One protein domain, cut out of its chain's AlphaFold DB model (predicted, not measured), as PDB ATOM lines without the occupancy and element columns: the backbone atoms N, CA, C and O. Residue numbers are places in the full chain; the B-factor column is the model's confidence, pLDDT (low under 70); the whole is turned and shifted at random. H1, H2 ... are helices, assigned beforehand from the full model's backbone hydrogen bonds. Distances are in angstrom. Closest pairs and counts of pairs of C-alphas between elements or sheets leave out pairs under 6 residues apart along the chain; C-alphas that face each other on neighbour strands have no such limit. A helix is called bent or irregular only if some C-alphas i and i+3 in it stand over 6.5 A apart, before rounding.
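This is residues 30 to 157 of the 158 residues of an uncharacterized protein of Gymnopus androsaceus JB14 (UniProt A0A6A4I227). Two helical corners are nested one inside the other: the bent helix H2, with arms H2a and H2b, makes the inner one, and H4 with H5 the outer one, H5 packing side by side with H2a. H3 crosses H2b farther out, and at opposite ends residues 30 to 35 of H1 and residues 78 to 84, of which 78 to 83 belong to H2, stick out. The printed part has 128 residues with five named helices, H1 to H5 in chain order, and no named strand; its class is all helix. It is only just loose, close to extended, with a radius of gyration of the C-alphas of 20.5 A, and elongated, spanning 66 by 38 by 22 A.

Find C-alpha 30 at (-63.744, -27.486, 43.085); from there H1 runs over residues 30 to 41. H2, residues 43 to 83, was assigned as one helix by its hydrogen bonds, but it is bent: C-alphas 54 and 57 are 9.3 A apart. Its arms are H2a, residues 43 to 54, 16.1 A long, and H2b, residues 57 to 83, 39.3 A long, beginning at C-alpha 57 (-41.038, -7.121, 28.295). Next come H3, residues 91 to 103, and H4, residues 112 to 131, 28.3 A long. H5, residues 133 to 156, runs 33.2 A to C-alpha 156 at (-52.712, -10.919, 55.129).

Start from H2, the hub, which touches three other helices. Its arms only just touch, only at the corner, with 3 pairs of C-alphas within 8 A, the closest Val 52 and Ser 59 at 5.7 A; their lines are only just about perpendicular, at 70.1 degrees. H2a touches H5, closest at C-alphas 50 and 142, 4.8 A, opposite ways at a shallow tilt of 33 degrees, only just short of steep. H2b, with residues 57 to 61 alone, touches H4, closest at C-alphas 57 and 122, 5.4 A, opposite ways at a shallow tilt of 15 degrees. Look at C-alphas 72 and 98, 7.2 A apart, the closest of H2b and H3, which touch about perpendicular at 78 degrees. The helix packing is mostly aligned, that is, at shallow tilts, but only just: 2 of these 3 pairs. H4 and H5 touch only at the corner, at a steep tilt of 66 degrees, with C-alphas 129 and 135 closest at 5.1 A. H1 is close to but not clearly touching H2a and H5; its C-alpha 39 is 6.6 A from C-alpha 46 and 7.5 A from C-alpha 149, the closest pairs. H3 and H4 are apart. Every O i to N i+4 pair is within hydrogen-bond range in H2a, H3, H4 and H5, against 7 of 8 in H1 and 20 of 23 in H2b.

The two C-alphas farthest apart, those of Arg 30 and Gly 84, are 65.8 A apart. The printed part has no cut, and no link is long. The mean pLDDT of the printed part is 84.4; look for values under 70 at residues 84 to 89 and residue 109.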
ATOM      1  N   ARG A  30     -64.824 -26.487  43.165       76.69
ATOM      2  CA  ARG A  30     -63.744 -27.486  43.085       76.69
ATOM      3  C   ARG A  30     -62.426 -26.892  42.593       76.69
ATOM      4  O   ARG A  30     -61.369 -27.257  43.094       76.69
ATOM      5  N   VAL A  31     -62.477 -25.967  41.637       80.31
ATOM      6  CA  VAL A  31     -61.283 -25.338  41.050       80.31
ATOM      7  C   VAL A  31     -60.679 -24.306  41.996       80.31
ATOM      8  O   VAL A  31     -59.462 -24.261  42.149       80.31
ATOM      9  N   TYR A  32     -61.506 -23.516  42.681       83.25
ATOM     10  CA  TYR A  32     -61.038 -22.486  43.604       83.25
ATOM     11  C   TYR A  32     -60.075 -23.000  44.692       83.25
ATOM     12  O   TYR A  32     -58.987 -22.434  44.800       83.25
ATOM     13  N   PRO A  33     -60.374 -24.064  45.471       84.69
ATOM     14  CA  PRO A  33     -59.453 -24.551  46.500       84.69
ATOM     15  C   PRO A  33     -58.144 -25.090  45.913       84.69
ATOM     16  O   PRO A  33     -57.090 -24.893  46.512       84.69
ATOM     17  N   ILE A  34     -58.182 -25.711  44.728       84.94
ATOM     18  CA  ILE A  34     -56.981 -26.203  44.034       84.94
ATOM     19  C   ILE A  34     -56.100 -25.025  43.606       84.94
ATOM     20  O   ILE A  34     -54.897 -25.021  43.865       84.94
ATOM     21  N   VAL A  35     -56.698 -23.997  43.000       85.88
ATOM     22  CA  VAL A  35     -55.989 -22.779  42.591       85.88
ATOM     23  C   VAL A  35     -55.420 -22.054  43.807       85.88
ATOM     24  O   VAL A  35     -54.261 -21.653  43.781       85.88
ATOM     25  N   GLN A  36     -56.178 -21.932  44.898       87.38
ATOM     26  CA  GLN A  36     -55.687 -21.325  46.139       87.38
ATOM     27  C   GLN A  36     -54.516 -22.107  46.740       87.38
ATOM     28  O   GLN A  36     -53.517 -21.501  47.123       87.38
ATOM     29  N   ALA A  37     -54.592 -23.441  46.787       86.88
ATOM     30  CA  ALA A  37     -53.491 -24.277  47.261       86.88
ATOM     31  C   ALA A  37     -52.232 -24.107  46.392       86.88
ATOM     32  O   ALA A  37     -51.121 -23.990  46.916       86.88
ATOM     33  N   TYR A  38     -52.405 -24.022  45.071       89.25
ATOM     34  CA  TYR A  38     -51.308 -23.765  44.142       89.25
ATOM     35  C   TYR A  38     -50.697 -22.372  44.346       89.25
ATOM     36  O   TYR A  38     -49.480 -22.251  44.476       89.25
ATOM     37  N   LEU A  39     -51.525 -21.324  44.438       90.88
ATOM     38  CA  LEU A  39     -51.075 -19.949  44.671       90.88
ATOM     39  C   LEU A  39     -50.362 -19.797  46.014       90.88
ATOM     40  O   LEU A  39     -49.367 -19.087  46.092       90.88
ATOM     41  N   LYS A  40     -50.814 -20.506  47.052       89.62
ATOM     42  CA  LYS A  40     -50.138 -20.551  48.351       89.62
ATOM     43  C   LYS A  40     -48.754 -21.194  48.254       89.62
ATOM     44  O   LYS A  40     -47.795 -20.669  48.814       89.62
ATOM     45  N   THR A  41     -48.638 -22.296  47.515       93.19
ATOM     46  CA  THR A  41     -47.381 -23.050  47.371       93.19
ATOM     47  C   THR A  41     -46.371 -22.336  46.463       93.19
ATOM     48  O   THR A  41     -45.177 -22.324  46.747       93.19
ATOM     49  N   HIS A  42     -46.841 -21.699  45.387       92.31
ATOM     50  CA  HIS A  42     -46.004 -21.109  44.333       92.31
ATOM     51  C   HIS A  42     -46.268 -19.613  44.124       92.31
ATOM     52  O   HIS A  42     -46.238 -19.113  42.996       92.31
ATOM     53  N   SER A  43     -46.506 -18.885  45.214       91.62
ATOM     54  CA  SER A  43     -46.903 -17.471  45.197       91.62
ATOM     55  C   SER A  43     -45.953 -16.573  44.400       91.62
ATOM     56  O   SER A  43     -46.405 -15.815  43.546       91.62
ATOM     57  N   TYR A  44     -44.640 -16.715  44.594       90.88
ATOM     58  CA  TYR A  44     -43.628 -15.938  43.870       90.88
ATOM     59  C   TYR A  44     -43.628 -16.204  42.362       90.88
ATOM     60  O   TYR A  44     -43.566 -15.267  41.572       90.88
ATOM     61  N   ILE A  45     -43.731 -17.470  41.945       91.94
ATOM     62  CA  ILE A  45     -43.746 -17.838  40.521       91.94
ATOM     63  C   ILE A  45     -45.006 -17.276  39.863       91.94
ATOM     64  O   ILE A  45     -44.932 -16.656  38.803       91.94
ATOM     65  N   ALA A  46     -46.157 -17.443  40.518       92.12
ATOM     66  CA  ALA A  46     -47.423 -16.909  40.039       92.12
ATOM     67  C   ALA A  46     -47.401 -15.373  39.956       92.12
ATOM     68  O   ALA A  46     -47.877 -14.808  38.969       92.12
ATOM     69  N   LEU A  47     -46.792 -14.691  40.935       92.31
ATOM     70  CA  LEU A  47     -46.598 -13.242  40.918       92.31
ATOM     71  C   LEU A  47     -45.699 -12.803  39.756       92.31
ATOM     72  O   LEU A  47     -46.052 -11.877  39.031       92.31
ATOM     73  N   CYS A  48     -44.574 -13.484  39.534       90.81
ATOM     74  CA  CYS A  48     -43.662 -13.181  38.433       90.81
ATOM     75  C   CYS A  48     -44.340 -13.363  37.073       90.81
ATOM     76  O   CYS A  48     -44.297 -12.459  36.245       90.81
ATOM     77  N   ILE A  49     -45.012 -14.496  36.847       92.25
ATOM     78  CA  ILE A  49     -45.687 -14.781  35.572       92.25
ATOM     79  C   ILE A  49     -46.808 -13.770  35.316       92.25
ATOM     80  O   ILE A  49     -46.882 -13.197  34.231       92.25
ATOM     81  N   SER A  50     -47.662 -13.515  36.309       93.75
ATOM     82  CA  SER A  50     -48.748 -12.535  36.170       93.75
ATOM     83  C   SER A  50     -48.217 -11.117  35.938       93.75
ATOM     84  O   SER A  50     -48.747 -10.402  35.087       93.75
ATOM     85  N   SER A  51     -47.115 -10.741  36.589       92.06
ATOM     86  CA  SER A  51     -46.440  -9.457  36.366       92.06
ATOM     87  C   SER A  51     -45.830  -9.355  34.968       92.06
ATOM     88  O   SER A  51     -45.967  -8.315  34.337       92.06
ATOM     89  N   VAL A  52     -45.217 -10.421  34.444       92.25
ATOM     90  CA  VAL A  52     -44.672 -10.464  33.073       92.25
ATOM     91  C   VAL A  52     -45.794 -10.377  32.040       92.25
ATOM     92  O   VAL A  52     -45.670  -9.658  31.054       92.25
ATOM     93  N   ILE A  53     -46.922 -11.057  32.264       92.94
ATOM     94  CA  ILE A  53     -48.090 -10.947  31.381       92.94
ATOM     95  C   ILE A  53     -48.686  -9.538  31.452       92.94
ATOM     96  O   ILE A  53     -49.159  -9.033  30.443       92.94
ATOM     97  N   PHE A  54     -48.680  -8.880  32.610       93.44
ATOM     98  CA  PHE A  54     -49.248  -7.540  32.743       93.44
ATOM     99  C   PHE A  54     -48.334  -6.430  32.196       93.44
ATOM    100  O   PHE A  54     -48.769  -5.591  31.400       93.44
ATOM    101  N   LEU A  55     -47.075  -6.412  32.631       89.06
ATOM    102  CA  LEU A  55     -46.078  -5.392  32.293       89.06
ATOM    103  C   LEU A  55     -45.413  -5.659  30.937       89.06
ATOM    104  O   LEU A  55     -44.882  -4.736  30.320       89.06
ATOM    105  N   GLY A  56     -45.462  -6.899  30.451       89.62
ATOM    106  CA  GLY A  56     -44.785  -7.309  29.229       89.62
ATOM    107  C   GLY A  56     -43.258  -7.318  29.389       89.62
ATOM    108  O   GLY A  56     -42.748  -7.453  30.500       89.62
ATOM    109  N   PRO A  57     -42.506  -7.125  28.292       84.50
ATOM    110  CA  PRO A  57     -41.038  -7.121  28.295       84.50
ATOM    111  C   PRO A  57     -40.396  -6.094  29.243       84.50
ATOM    112  O   PRO A  57     -39.264  -6.287  29.684       84.50
ATOM    113  N   ILE A  58     -41.127  -5.035  29.614       84.62
ATOM    114  CA  ILE A  58     -40.666  -4.020  30.576       84.62
ATOM    115  C   ILE A  58     -40.358  -4.631  31.948       84.62
ATOM    116  O   ILE A  58     -39.491  -4.117  32.653       84.62
ATOM    117  N   SER A  59     -40.980  -5.757  32.324       85.56
ATOM    118  CA  SER A  59     -40.662  -6.427  33.592       85.56
ATOM    119  C   SER A  59     -39.190  -6.841  33.702       85.56
ATOM    120  O   SER A  59     -38.689  -6.985  34.811       85.56
ATOM    121  N   PHE A  60     -38.492  -7.020  32.574       82.31
ATOM    122  CA  PHE A  60     -37.063  -7.343  32.542       82.31
ATOM    123  C   PHE A  60     -36.158  -6.109  32.596       82.31
ATOM    124  O   PHE A  60     -35.000  -6.232  32.982       82.31
ATOM    125  N   VAL A  61     -36.676  -4.921  32.273       83.12
ATOM    126  CA  VAL A  61     -35.905  -3.671  32.352       83.12
ATOM    127  C   VAL A  61     -35.505  -3.402  33.796       83.12
ATOM    128  O   VAL A  61     -34.344  -3.125  34.063       83.12
ATOM    129  N   PHE A  62     -36.436  -3.554  34.742       80.56
ATOM    130  CA  PHE A  62     -36.175  -3.266  36.152       80.56
ATOM    131  C   PHE A  62     -34.995  -4.068  36.743       80.56
ATOM    132  O   PHE A  62     -34.055  -3.440  37.231       80.56
ATOM    133  N   PRO A  63     -34.958  -5.416  36.675       84.25
ATOM    134  CA  PRO A  63     -33.824  -6.174  37.198       84.25
ATOM    135  C   PRO A  63     -32.520  -5.894  36.441       84.25
ATOM    136  O   PRO A  63     -31.465  -5.905  37.066       84.25
ATOM    137  N   LEU A  64     -32.568  -5.610  35.134       84.69
ATOM    138  CA  LEU A  64     -31.369  -5.270  34.360       84.69
ATOM    139  C   LEU A  64     -30.790  -3.907  34.752       84.69
ATOM    140  O   LEU A  64     -29.581  -3.803  34.932       84.69
ATOM    141  N   VAL A  65     -31.639  -2.893  34.943       83.44
ATOM    142  CA  VAL A  65     -31.224  -1.570  35.435       83.44
ATOM    143  C   VAL A  65     -30.609  -1.697  36.824       83.44
ATOM    144  O   VAL A  65     -29.513  -1.197  37.051       83.44
ATOM    145  N   VAL A  66     -31.272  -2.415  37.738       85.56
ATOM    146  CA  VAL A  66     -30.761  -2.627  39.103       85.56
ATOM    147  C   VAL A  66     -29.431  -3.381  39.082       85.56
ATOM    148  O   VAL A  66     -28.512  -3.021  39.818       85.56
ATOM    149  N   LEU A  67     -29.294  -4.404  38.235       85.56
ATOM    150  CA  LEU A  67     -28.056  -5.166  38.103       85.56
ATOM    151  C   LEU A  67     -26.916  -4.298  37.558       85.56
ATOM    152  O   LEU A  67     -25.833  -4.304  38.137       85.56
ATOM    153  N   GLN A  68     -27.158  -3.531  36.490       84.25
ATOM    154  CA  GLN A  68     -26.165  -2.618  35.919       84.25
ATOM    155  C   GLN A  68     -25.715  -1.585  36.947       84.25
ATOM    156  O   GLN A  68     -24.515  -1.407  37.148       84.25
ATOM    157  N   ASP A  69     -26.671  -0.948  37.623       82.12
ATOM    158  CA  ASP A  69     -26.385   0.054  38.641       82.12
ATOM    159  C   ASP A  69     -25.555  -0.551  39.783       82.12
ATOM    160  O   ASP A  69     -24.508  -0.013  40.150       82.12
ATOM    161  N   THR A  70     -25.928  -1.746  40.253       84.94
ATOM    162  CA  THR A  70     -25.170  -2.490  41.271       84.94
ATOM    163  C   THR A  70     -23.745  -2.798  40.804       84.94
ATOM    164  O   THR A  70     -22.791  -2.573  41.548       84.94
ATOM    165  N   CYS A  71     -23.564  -3.280  39.570       84.50
ATOM    166  CA  CYS A  71     -22.244  -3.574  39.011       84.50
ATOM    167  C   CYS A  71     -21.357  -2.326  38.925       84.50
ATOM    168  O   CYS A  71     -20.180  -2.385  39.281       84.50
ATOM    169  N   VAL A  72     -21.917  -1.192  38.501       82.44
ATOM    170  CA  VAL A  72     -21.200   0.089  38.404       82.44
ATOM    171  C   VAL A  72     -20.781   0.574  39.786       82.44
ATOM    172  O   VAL A  72     -19.635   0.971  39.974       82.44
ATOM    173  N   HIS A  73     -21.666   0.469  40.776       81.88
ATOM    174  CA  HIS A  73     -21.351   0.817  42.160       81.88
ATOM    175  C   HIS A  73     -20.254  -0.077  42.745       81.88
ATOM    176  O   HIS A  73     -19.346   0.419  43.413       81.88
ATOM    177  N   LEU A  74     -20.300  -1.388  42.490       84.81
ATOM    178  CA  LEU A  74     -19.254  -2.314  42.925       84.81
ATOM    179  C   LEU A  74     -17.905  -1.984  42.276       84.81
ATOM    180  O   LEU A  74     -16.888  -1.962  42.968       84.81
ATOM    181  N   LEU A  75     -17.896  -1.677  40.975       82.56
ATOM    182  CA  LEU A  75     -16.683  -1.310  40.248       82.56
ATOM    183  C   LEU A  75     -16.096   0.008  40.763       82.56
ATOM    184  O   LEU A  75     -14.897   0.083  41.026       82.56
ATOM    185  N   LEU A  76     -16.935   1.028  40.960       79.38
ATOM    186  CA  LEU A  76     -16.505   2.303  41.526       79.38
ATOM    187  C   LEU A  76     -15.933   2.103  42.926       79.38
ATOM    188  O   LEU A  76     -14.838   2.588  43.188       79.38
ATOM    189  N   ASN A  77     -16.601   1.345  43.798       81.50
ATOM    190  CA  ASN A  77     -16.078   1.039  45.130       81.50
ATOM    191  C   ASN A  77     -14.741   0.288  45.076       81.50
ATOM    192  O   ASN A  77     -13.835   0.613  45.842       81.50
ATOM    193  N   ALA A  78     -14.571  -0.662  44.151       83.62
ATOM    194  CA  ALA A  78     -13.288  -1.330  43.950       83.62
ATOM    195  C   ALA A  78     -12.195  -0.324  43.549       83.62
ATOM    196  O   ALA A  78     -11.133  -0.293  44.166       83.62
ATOM    197  N   ILE A  79     -12.473   0.561  42.586       80.44
ATOM    198  CA  ILE A  79     -11.542   1.626  42.185       80.44
ATOM    199  C   ILE A  79     -11.203   2.528  43.380       80.44
ATOM    200  O   ILE A  79     -10.032   2.837  43.576       80.44
ATOM    201  N   HIS A  80     -12.177   2.894  44.220       76.50
ATOM    202  CA  HIS A  80     -11.932   3.706  45.420       76.50
ATOM    203  C   HIS A  80     -10.977   3.017  46.405       76.50
ATOM    204  O   HIS A  80     -10.106   3.677  46.971       76.50
ATOM    205  N   ILE A  81     -11.108   1.700  46.591       80.94
ATOM    206  CA  ILE A  81     -10.217   0.917  47.459       80.94
ATOM    207  C   ILE A  81      -8.779   0.922  46.916       80.94
ATOM    208  O   ILE A  81      -7.840   1.046  47.699       80.94
ATOM    209  N   PHE A  82      -8.595   0.814  45.595       82.31
ATOM    210  CA  PHE A  82      -7.267   0.662  44.985       82.31
ATOM    211  C   PHE A  82      -6.568   1.980  44.609       82.31
ATOM    212  O   PHE A  82      -5.341   2.036  44.656       82.31
ATOM    213  N   HIS A  83      -7.304   3.036  44.246       75.19
ATOM    214  CA  HIS A  83      -6.734   4.321  43.804       75.19
ATOM    215  C   HIS A  83      -6.669   5.400  44.897       75.19
ATOM    216  O   HIS A  83      -6.095   6.465  44.668       75.19
ATOM    217  N   GLY A  84      -7.203   5.121  46.089       66.56
ATOM    218  CA  GLY A  84      -7.303   6.093  47.174       66.56
ATOM    219  C   GLY A  84      -8.524   7.008  47.029       66.56
ATOM    220  O   GLY A  84      -9.061   7.205  45.941       66.56
ATOM    221  N   TYR A  85      -8.983   7.534  48.170       59.94
ATOM    222  CA  TYR A  85     -10.230   8.288  48.337       59.94
ATOM    223  C   TYR A  85     -10.441   9.352  47.244       59.94
ATOM    224  O   TYR A  85      -9.806  10.405  47.268       59.94
ATOM    225  N   ILE A  86     -11.411   9.133  46.352       58.72
ATOM    226  CA  ILE A  86     -12.116  10.248  45.714       58.72
ATOM    227  C   ILE A  86     -13.105  10.723  46.775       58.72
ATOM    228  O   ILE A  86     -14.003   9.970  47.158       58.72
ATOM    229  N   PRO A  87     -12.934  11.921  47.349       58.44
ATOM    230  CA  PRO A  87     -13.775  12.327  48.448       58.44
ATOM    231  C   PRO A  87     -15.112  12.778  47.855       58.44
ATOM    232  O   PRO A  87     -15.259  13.876  47.313       58.44
ATOM    233  N   VAL A  88     -16.094  11.884  47.908       65.75
ATOM    234  CA  VAL A  88     -17.448  12.160  47.445       65.75
ATOM    235  C   VAL A  88     -18.287  12.613  48.636       65.75
ATOM    236  O   VAL A  88     -18.930  11.828  49.320       65.75
ATOM    237  N   TRP A  89     -18.235  13.915  48.915       68.69
ATOM    238  CA  TRP A  89     -18.846  14.539  50.097       68.69
ATOM    239  C   TRP A  89     -20.380  14.613  50.054       68.69
ATOM    240  O   TRP A  89     -21.002  15.015  51.035       68.69
ATOM    241  N   SER A  90     -21.007  14.273  48.923       78.44
ATOM    242  CA  SER A  90     -22.463  14.264  48.793       78.44
ATOM    243  C   SER A  90     -22.953  13.185  47.835       78.44
ATOM    244  O   SER A  90     -22.329  12.897  46.812       78.44
ATOM    245  N   LEU A  91     -24.129  12.638  48.145       72.94
ATOM    246  CA  LEU A  91     -24.791  11.610  47.345       72.94
ATOM    247  C   LEU A  91     -25.058  12.079  45.900       72.94
ATOM    248  O   LEU A  91     -24.883  11.323  44.954       72.94
ATOM    249  N   ALA A  92     -25.402  13.354  45.706       75.69
ATOM    250  CA  ALA A  92     -25.616  13.921  44.373       75.69
ATOM    251  C   ALA A  92     -24.340  13.903  43.513       75.69
ATOM    252  O   ALA A  92     -24.389  13.600  42.324       75.69
ATOM    253  N   ARG A  93     -23.181  14.194  44.116       73.31
ATOM    254  CA  ARG A  93     -21.888  14.183  43.417       73.31
ATOM    255  C   ARG A  93     -21.430  12.759  43.107       73.31
ATOM    256  O   ARG A  93     -20.787  12.544  42.085       73.31
ATOM    257  N   TYR A  94     -21.815  11.805  43.955       73.81
ATOM    258  CA  TYR A  94     -21.624  10.377  43.723       73.81
ATOM    259  C   TYR A  94     -22.398   9.908  42.493       73.81
ATOM    260  O   TYR A  94     -21.790   9.379  41.568       73.81
ATOM    261  N   TYR A  95     -23.701  10.200  42.428       72.25
ATOM    262  CA  TYR A  95     -24.525   9.843  41.273       72.25
ATOM    263  C   TYR A  95     -24.079  10.537  39.985       72.25
ATOM    264  O   TYR A  95     -24.076   9.931  38.922       72.25
ATOM    265  N   TYR A  96     -23.654  11.798  40.066       75.88
ATOM    266  CA  TYR A  96     -23.104  12.493  38.904       75.88
ATOM    267  C   TYR A  96     -21.811  11.826  38.402       75.88
ATOM    268  O   TYR A  96     -21.632  11.617  37.205       75.88
ATOM    269  N   SER A  97     -20.927  11.427  39.323       73.25
ATOM    270  CA  SER A  97     -19.700  10.702  38.986       73.25
ATOM    271  C   SER A  97     -19.975   9.313  38.417       73.25
ATOM    272  O   SER A  97     -19.254   8.895  37.514       73.25
ATOM    273  N   SER A  98     -20.970   8.584  38.931       72.69
ATOM    274  CA  SER A  98     -21.309   7.254  38.423       72.69
ATOM    275  C   SER A  98     -21.924   7.321  37.029       72.69
ATOM    276  O   SER A  98     -21.578   6.501  36.183       72.69
ATOM    277  N   ASN A  99     -22.754   8.333  36.758       73.56
ATOM    278  CA  ASN A  99     -23.325   8.553  35.432       73.56
ATOM    279  C   ASN A  99     -22.240   8.909  34.404       73.56
ATOM    280  O   ASN A  99     -22.171   8.295  33.345       73.56
ATOM    281  N   ASN A 100     -21.322   9.816  34.752       75.25
ATOM    282  CA  ASN A 100     -20.192  10.159  33.883       75.25
ATOM    283  C   ASN A 100     -19.233   8.972  33.679       75.25
ATOM    284  O   ASN A 100     -18.668   8.799  32.600       75.25
ATOM    285  N   ALA A 101     -19.044   8.133  34.704       71.69
ATOM    286  CA  ALA A 101     -18.254   6.910  34.578       71.69
ATOM    287  C   ALA A 101     -18.912   5.904  33.620       71.69
ATOM    288  O   ALA A 101     -18.203   5.207  32.899       71.69
ATOM    289  N   LEU A 102     -20.247   5.861  33.580       73.12
ATOM    290  CA  LEU A 102     -21.017   5.057  32.632       73.12
ATOM    291  C   LEU A 102     -20.799   5.509  31.182       73.12
ATOM    292  O   LEU A 102     -20.644   4.670  30.300       73.12
ATOM    293  N   GLU A 103     -20.753   6.823  30.943       76.50
ATOM    294  CA  GLU A 103     -20.482   7.392  29.613       76.50
ATOM    295  C   GLU A 103     -19.074   7.044  29.110       76.50
ATOM    296  O   GLU A 103     -18.868   6.866  27.910       76.50
ATOM    297  N   CYS A 104     -18.116   6.922  30.032       71.75
ATOM    298  CA  CYS A 104     -16.735   6.533  29.744       71.75
ATOM    299  C   CYS A 104     -16.511   5.009  29.770       71.75
ATOM    300  O   CYS A 104     -15.399   4.552  29.491       71.75
ATOM    301  N   ALA A 105     -17.522   4.217  30.142       70.75
ATOM    302  CA  ALA A 105     -17.410   2.767  30.207       70.75
ATOM    303  C   ALA A 105     -17.375   2.167  28.790       70.75
ATOM    304  O   ALA A 105     -18.023   2.690  27.881       70.75
ATOM    305  N   PRO A 106     -16.647   1.054  28.581       74.38
ATOM    306  CA  PRO A 106     -16.666   0.357  27.302       74.38
ATOM    307  C   PRO A 106     -18.088  -0.087  26.948       74.38
ATOM    308  O   PRO A 106     -18.883  -0.419  27.830       74.38
ATOM    309  N   ASP A 107     -18.384  -0.154  25.651       73.25
ATOM    310  CA  ASP A 107     -19.724  -0.461  25.128       73.25
ATOM    311  C   ASP A 107     -20.310  -1.774  25.671       73.25
ATOM    312  O   ASP A 107     -21.522  -1.924  25.771       73.25
ATOM    313  N   SER A 108     -19.464  -2.716  26.102       71.38
ATOM    314  CA  SER A 108     -19.884  -3.964  26.749       71.38
ATOM    315  C   SER A 108     -20.584  -3.777  28.103       71.38
ATOM    316  O   SER A 108     -21.366  -4.637  28.502       71.38
ATOM    317  N   LEU A 109     -20.316  -2.676  28.813       69.19
ATOM    318  CA  LEU A 109     -20.964  -2.300  30.077       69.19
ATOM    319  C   LEU A 109     -22.180  -1.385  29.864       69.19
ATOM    320  O   LEU A 109     -22.993  -1.216  30.776       69.19
ATOM    321  N   ARG A 110     -22.325  -0.803  28.668       74.00
ATOM    322  CA  ARG A 110     -23.451   0.055  28.301       74.00
ATOM    323  C   ARG A 110     -24.585  -0.827  27.778       74.00
ATOM    324  O   ARG A 110     -24.592  -1.253  26.629       74.00
ATOM    325  N   LEU A 111     -25.592  -1.083  28.615       79.12
ATOM    326  CA  LEU A 111     -26.775  -1.871  28.232       79.12
ATOM    327  C   LEU A 111     -27.731  -1.129  27.271       79.12
ATOM    328  O   LEU A 111     -28.860  -1.569  27.076       79.12
ATOM    329  N   GLU A 112     -27.305  -0.028  26.644       81.88
ATOM    330  CA  GLU A 112     -28.124   0.809  25.753       81.88
ATOM    331  C   GLU A 112     -28.775  -0.000  24.627       81.88
ATOM    332  O   GLU A 112     -29.974   0.127  24.392       81.88
ATOM    333  N   GLY A 113     -28.023  -0.899  23.981       82.31
ATOM    334  CA  GLY A 113     -28.565  -1.769  22.932       82.31
ATOM    335  C   GLY A 113     -29.633  -2.740  23.449       82.31
ATOM    336  O   GLY A 113     -30.628  -2.987  22.770       82.31
ATOM    337  N   ILE A 114     -29.466  -3.250  24.674       83.12
ATOM    338  CA  ILE A 114     -30.448  -4.130  25.322       83.12
ATOM    339  C   ILE A 114     -31.692  -3.335  25.719       83.12
ATOM    340  O   ILE A 114     -32.803  -3.819  25.518       83.12
ATOM    341  N   PHE A 115     -31.537  -2.108  26.220       85.19
ATOM    342  CA  PHE A 115     -32.670  -1.238  26.532       85.19
ATOM    343  C   PHE A 115     -33.440  -0.820  25.282       85.19
ATOM    344  O   PHE A 115     -34.662  -0.943  25.276       85.19
ATOM    345  N   ALA A 116     -32.754  -0.438  24.203       86.25
ATOM    346  CA  ALA A 116     -33.391  -0.126  22.925       86.25
ATOM    347  C   ALA A 116     -34.145  -1.341  22.355       86.25
ATOM    348  O   ALA A 116     -35.266  -1.223  21.852       86.25
ATOM    349  N   TRP A 117     -33.563  -2.537  22.475       87.25
ATOM    350  CA  TRP A 117     -34.230  -3.778  22.090       87.25
ATOM    351  C   TRP A 117     -35.467  -4.069  22.957       87.25
ATOM    352  O   TRP A 117     -36.530  -4.379  22.415       87.25
ATOM    353  N   LEU A 118     -35.371  -3.917  24.282       87.12
ATOM    354  CA  LEU A 118     -36.497  -4.098  25.206       87.12
ATOM    355  C   LEU A 118     -37.614  -3.084  24.960       87.12
ATOM    356  O   LEU A 118     -38.784  -3.456  25.004       87.12
ATOM    357  N   GLU A 119     -37.274  -1.831  24.668       88.88
ATOM    358  CA  GLU A 119     -38.233  -0.783  24.322       88.88
ATOM    359  C   GLU A 119     -38.975  -1.123  23.023       88.88
ATOM    360  O   GLU A 119     -40.206  -1.068  22.977       88.88
ATOM    361  N   SER A 120     -38.254  -1.587  21.999       90.38
ATOM    362  CA  SER A 120     -38.852  -2.077  20.752       90.38
ATOM    363  C   SER A 120     -39.790  -3.266  20.992       90.38
ATOM    364  O   SER A 120     -40.931  -3.278  20.517       90.38
ATOM    365  N   MET A 121     -39.370  -4.245  21.805       89.25
ATOM    366  CA  MET A 121     -40.231  -5.369  22.186       89.25
ATOM    367  C   MET A 121     -41.461  -4.915  22.973       89.25
ATOM    368  O   MET A 121     -42.554  -5.435  22.749       89.25
ATOM    369  N   ALA A 122     -41.311  -3.954  23.883       89.25
ATOM    370  CA  ALA A 122     -42.409  -3.409  24.669       89.25
ATOM    371  C   ALA A 122     -43.419  -2.668  23.786       89.25
ATOM    372  O   ALA A 122     -44.625  -2.879  23.929       89.25
ATOM    373  N   ALA A 123     -42.944  -1.869  22.828       91.44
ATOM    374  CA  ALA A 123     -43.787  -1.207  21.840       91.44
ATOM    375  C   ALA A 123     -44.554  -2.230  20.987       91.44
ATOM    376  O   ALA A 123     -45.772  -2.110  20.819       91.44
ATOM    377  N   GLY A 124     -43.877  -3.285  20.521       92.38
ATOM    378  CA  GLY A 124     -44.496  -4.388  19.785       92.38
ATOM    379  C   GLY A 124     -45.551  -5.130  20.609       92.38
ATOM    380  O   GLY A 124     -46.685  -5.310  20.162       92.38
ATOM    381  N   TYR A 125     -45.217  -5.497  21.847       91.25
ATOM    382  CA  TYR A 125     -46.129  -6.144  22.788       91.25
ATOM    383  C   TYR A 125     -47.363  -5.276  23.078       91.25
ATOM    384  O   TYR A 125     -48.499  -5.763  23.066       91.25
ATOM    385  N   ASN A 126     -47.175  -3.973  23.292       91.56
ATOM    386  CA  ASN A 126     -48.273  -3.056  23.571       91.56
ATOM    387  C   ASN A 126     -49.172  -2.850  22.343       91.56
ATOM    388  O   ASN A 126     -50.397  -2.883  22.459       91.56
ATOM    389  N   SER A 127     -48.586  -2.720  21.151       93.81
ATOM    390  CA  SER A 127     -49.328  -2.656  19.885       93.81
ATOM    391  C   SER A 127     -50.156  -3.926  19.658       93.81
ATOM    392  O   SER A 127     -51.336  -3.869  19.311       93.81
ATOM    393  N   TRP A 128     -49.584  -5.097  19.944       91.69
ATOM    394  CA  TRP A 128     -50.280  -6.366  19.762       91.69
ATOM    395  C   TRP A 128     -51.426  -6.556  20.765       91.69
ATOM    396  O   TRP A 128     -52.546  -6.901  20.379       91.69
ATOM    397  N   THR A 129     -51.184  -6.259  22.043       89.69
ATOM    398  CA  THR A 129     -52.210  -6.371  23.094       89.69
ATOM    399  C   THR A 129     -53.340  -5.357  22.935       89.69
ATOM    400  O   THR A 129     -54.482  -5.677  23.252       89.69
ATOM    401  N   THR A 130     -53.071  -4.167  22.393       90.38
ATOM    402  CA  THR A 130     -54.117  -3.169  22.101       90.38
ATOM    403  C   THR A 130     -54.924  -3.515  20.850       90.38
ATOM    404  O   THR A 130     -56.135  -3.296  20.822       90.38
ATOM    405  N   LYS A 131     -54.295  -4.126  19.838       93.62
ATOM    406  CA  LYS A 131     -54.974  -4.573  18.612       93.62
ATOM    407  C   LYS A 131     -55.938  -5.742  18.848       93.62
ATOM    408  O   LYS A 131     -56.983  -5.806  18.201       93.62
ATOM    409  N   HIS A 132     -55.621  -6.660  19.764       92.06
ATOM    410  CA  HIS A 132     -56.455  -7.830  20.056       92.06
ATOM    411  C   HIS A 132     -57.108  -7.736  21.439       92.06
ATOM    412  O   HIS A 132     -56.472  -7.984  22.462       92.06
ATOM    413  N   ARG A 133     -58.422  -7.474  21.470       88.81
ATOM    414  CA  ARG A 133     -59.196  -7.325  22.720       88.81
ATOM    415  C   ARG A 133     -59.065  -8.515  23.679       88.81
ATOM    416  O   ARG A 133     -59.053  -8.309  24.885       88.81
ATOM    417  N   SER A 134     -58.944  -9.740  23.166       90.50
ATOM    418  CA  SER A 134     -58.744 -10.938  23.993       90.50
ATOM    419  C   SER A 134     -57.448 -10.877  24.808       90.50
ATOM    420  O   SER A 134     -57.457 -11.192  25.995       90.50
ATOM    421  N   LEU A 135     -56.350 -10.414  24.204       88.69
ATOM    422  CA  LEU A 135     -55.068 -10.244  24.891       88.69
ATOM    423  C   LEU A 135     -55.137  -9.132  25.940       88.69
ATOM    424  O   LEU A 135     -54.569  -9.274  27.019       88.69
ATOM    425  N   LEU A 136     -55.876  -8.056  25.658       89.25
ATOM    426  CA  LEU A 136     -56.112  -6.988  26.628       89.25
ATOM    427  C   LEU A 136     -56.869  -7.495  27.864       89.25
ATOM    428  O   LEU A 136     -56.480  -7.181  28.985       89.25
ATOM    429  N   VAL A 137     -57.897  -8.331  27.680       92.38
ATOM    430  CA  VAL A 137     -58.622  -8.956  28.801       92.38
ATOM    431  C   VAL A 137     -57.690  -9.845  29.625       92.38
ATOM    432  O   VAL A 137     -57.665  -9.722  30.847       92.38
ATOM    433  N   ILE A 138     -56.874 -10.685  28.979       92.31
ATOM    434  CA  ILE A 138     -55.877 -11.521  29.670       92.31
ATOM    435  C   ILE A 138     -54.904 -10.655  30.480       92.31
ATOM    436  O   ILE A 138     -54.602 -10.977  31.626       92.31
ATOM    437  N   ARG A 139     -54.455  -9.532  29.915       93.19
ATOM    438  CA  ARG A 139     -53.531  -8.596  30.563       93.19
ATOM    439  C   ARG A 139     -54.144  -7.949  31.808       93.19
ATOM    440  O   ARG A 139     -53.486  -7.866  32.841       93.19
ATOM    441  N   VAL A 140     -55.415  -7.552  31.743       93.44
ATOM    442  CA  VAL A 140     -56.154  -7.017  32.900       93.44
ATOM    443  C   VAL A 140     -56.367  -8.095  33.966       93.44
ATOM    444  O   VAL A 140     -56.133  -7.839  35.144       93.44
ATOM    445  N   LEU A 141     -56.747  -9.314  33.574       94.19
ATOM    446  CA  LEU A 141     -56.905 -10.433  34.510       94.19
ATOM    447  C   LEU A 141     -55.585 -10.785  35.205       94.19
ATOM    448  O   LEU A 141     -55.575 -11.033  36.409       94.19
ATOM    449  N   ALA A 142     -54.467 -10.750  34.476       94.31
ATOM    450  CA  ALA A 142     -53.141 -10.934  35.049       94.31
ATOM    451  C   ALA A 142     -52.800  -9.836  36.068       94.31
ATOM    452  O   ALA A 142     -52.271 -10.150  37.129       94.31
ATOM    453  N   ALA A 143     -53.168  -8.576  35.804       94.38
ATOM    454  CA  ALA A 143     -52.988  -7.473  36.752       94.38
ATOM    455  C   ALA A 143     -53.771  -7.696  38.055       94.38
ATOM    456  O   ALA A 143     -53.227  -7.543  39.149       94.38
ATOM    457  N   VAL A 144     -55.042  -8.095  37.940       95.62
ATOM    458  CA  VAL A 144     -55.906  -8.391  39.093       95.62
ATOM    459  C   VAL A 144     -55.351  -9.566  39.896       95.62
ATOM    460  O   VAL A 144     -55.302  -9.502  41.123       95.62
ATOM    461  N   LEU A 145     -54.885 -10.619  39.218       94.12
ATOM    462  CA  LEU A 145     -54.266 -11.773  39.865       94.12
ATOM    463  C   LEU A 145     -52.961 -11.393  40.581       94.12
ATOM    464  O   LEU A 145     -52.775 -11.778  41.733       94.12
ATOM    465  N   ALA A 146     -52.087 -10.616  39.935       93.81
ATOM    466  CA  ALA A 146     -50.844 -10.132  40.533       93.81
ATOM    467  C   ALA A 146     -51.124  -9.304  41.794       93.81
ATOM    468  O   ALA A 146     -50.508  -9.531  42.835       93.81
ATOM    469  N   LEU A 147     -52.106  -8.397  41.731       95.00
ATOM    470  CA  LEU A 147     -52.529  -7.591  42.872       95.00
ATOM    471  C   LEU A 147     -53.094  -8.460  44.002       95.00
ATOM    472  O   LEU A 147     -52.719  -8.273  45.155       95.00
ATOM    473  N   TYR A 148     -53.950  -9.435  43.682       94.06
ATOM    474  CA  TYR A 148     -54.489 -10.378  44.665       94.06
ATOM    475  C   TYR A 148     -53.372 -11.140  45.390       94.06
ATOM    476  O   TYR A 148     -53.346 -11.183  46.621       94.06
ATOM    477  N   ILE A 149     -52.424 -11.699  44.633       93.44
ATOM    478  CA  ILE A 149     -51.272 -12.438  45.163       93.44
ATOM    479  C   ILE A 149     -50.415 -11.525  46.046       93.44
ATOM    480  O   ILE A 149     -50.104 -11.897  47.175       93.44
ATOM    481  N   ALA A 150     -50.084 -10.317  45.578       92.88
ATOM    482  CA  ALA A 150     -49.286  -9.356  46.334       92.88
ATOM    483  C   ALA A 150     -49.973  -8.950  47.648       92.88
ATOM    484  O   ALA A 150     -49.353  -8.977  48.708       92.88
ATOM    485  N   VAL A 151     -51.269  -8.631  47.612       94.19
ATOM    486  CA  VAL A 151     -52.025  -8.252  48.812       94.19
ATOM    487  C   VAL A 151     -52.062  -9.397  49.829       94.19
ATOM    488  O   VAL A 151     -51.822  -9.170  51.015       94.19
ATOM    489  N   ARG A 152     -52.300 -10.637  49.381       91.69
ATOM    490  CA  ARG A 152     -52.259 -11.821  50.254       91.69
ATOM    491  C   ARG A 152     -50.871 -12.034  50.850       91.69
ATOM    492  O   ARG A 152     -50.764 -12.225  52.053       91.69
ATOM    493  N   MET A 153     -49.817 -11.929  50.044       91.19
ATOM    494  CA  MET A 153     -48.435 -12.097  50.499       91.19
ATOM    495  C   MET A 153     -48.014 -11.070  51.549       91.19
ATOM    496  O   MET A 153     -47.462 -11.453  52.576       91.19
ATOM    497  N   PHE A 154     -48.246  -9.782  51.288       89.38
ATOM    498  CA  PHE A 154     -47.648  -8.705  52.079       89.38
ATOM    499  C   PHE A 154     -48.503  -8.248  53.262       89.38
ATOM    500  O   PHE A 154     -47.941  -7.807  54.261       89.38
ATOM    501  N   TYR A 155     -49.833  -8.345  53.174       88.81
ATOM    502  CA  TYR A 155     -50.722  -7.777  54.197       88.81
ATOM    503  C   TYR A 155     -51.450  -8.820  55.038       88.81
ATOM    504  O   TYR A 155     -51.647  -8.605  56.230       88.81
ATOM    505  N   PHE A 156     -51.864  -9.938  54.441       84.50
ATOM    506  CA  PHE A 156     -52.712 -10.919  55.129       84.50
ATOM    507  C   PHE A 156     -51.999 -12.227  55.473       84.50
ATOM    508  O   PHE A 156     -52.528 -13.019  56.252       84.50
ATOM    509  N   GLY A 157     -50.815 -12.460  54.906       77.31
ATOM    510  CA  GLY A 157     -50.207 -13.783  54.893       77.31
ATOM    511  C   GLY A 157     -51.014 -14.787  54.057       77.31
ATOM    512  O   GLY A 157     -52.141 -14.536  53.610       77.31
TER     513      GLY A 157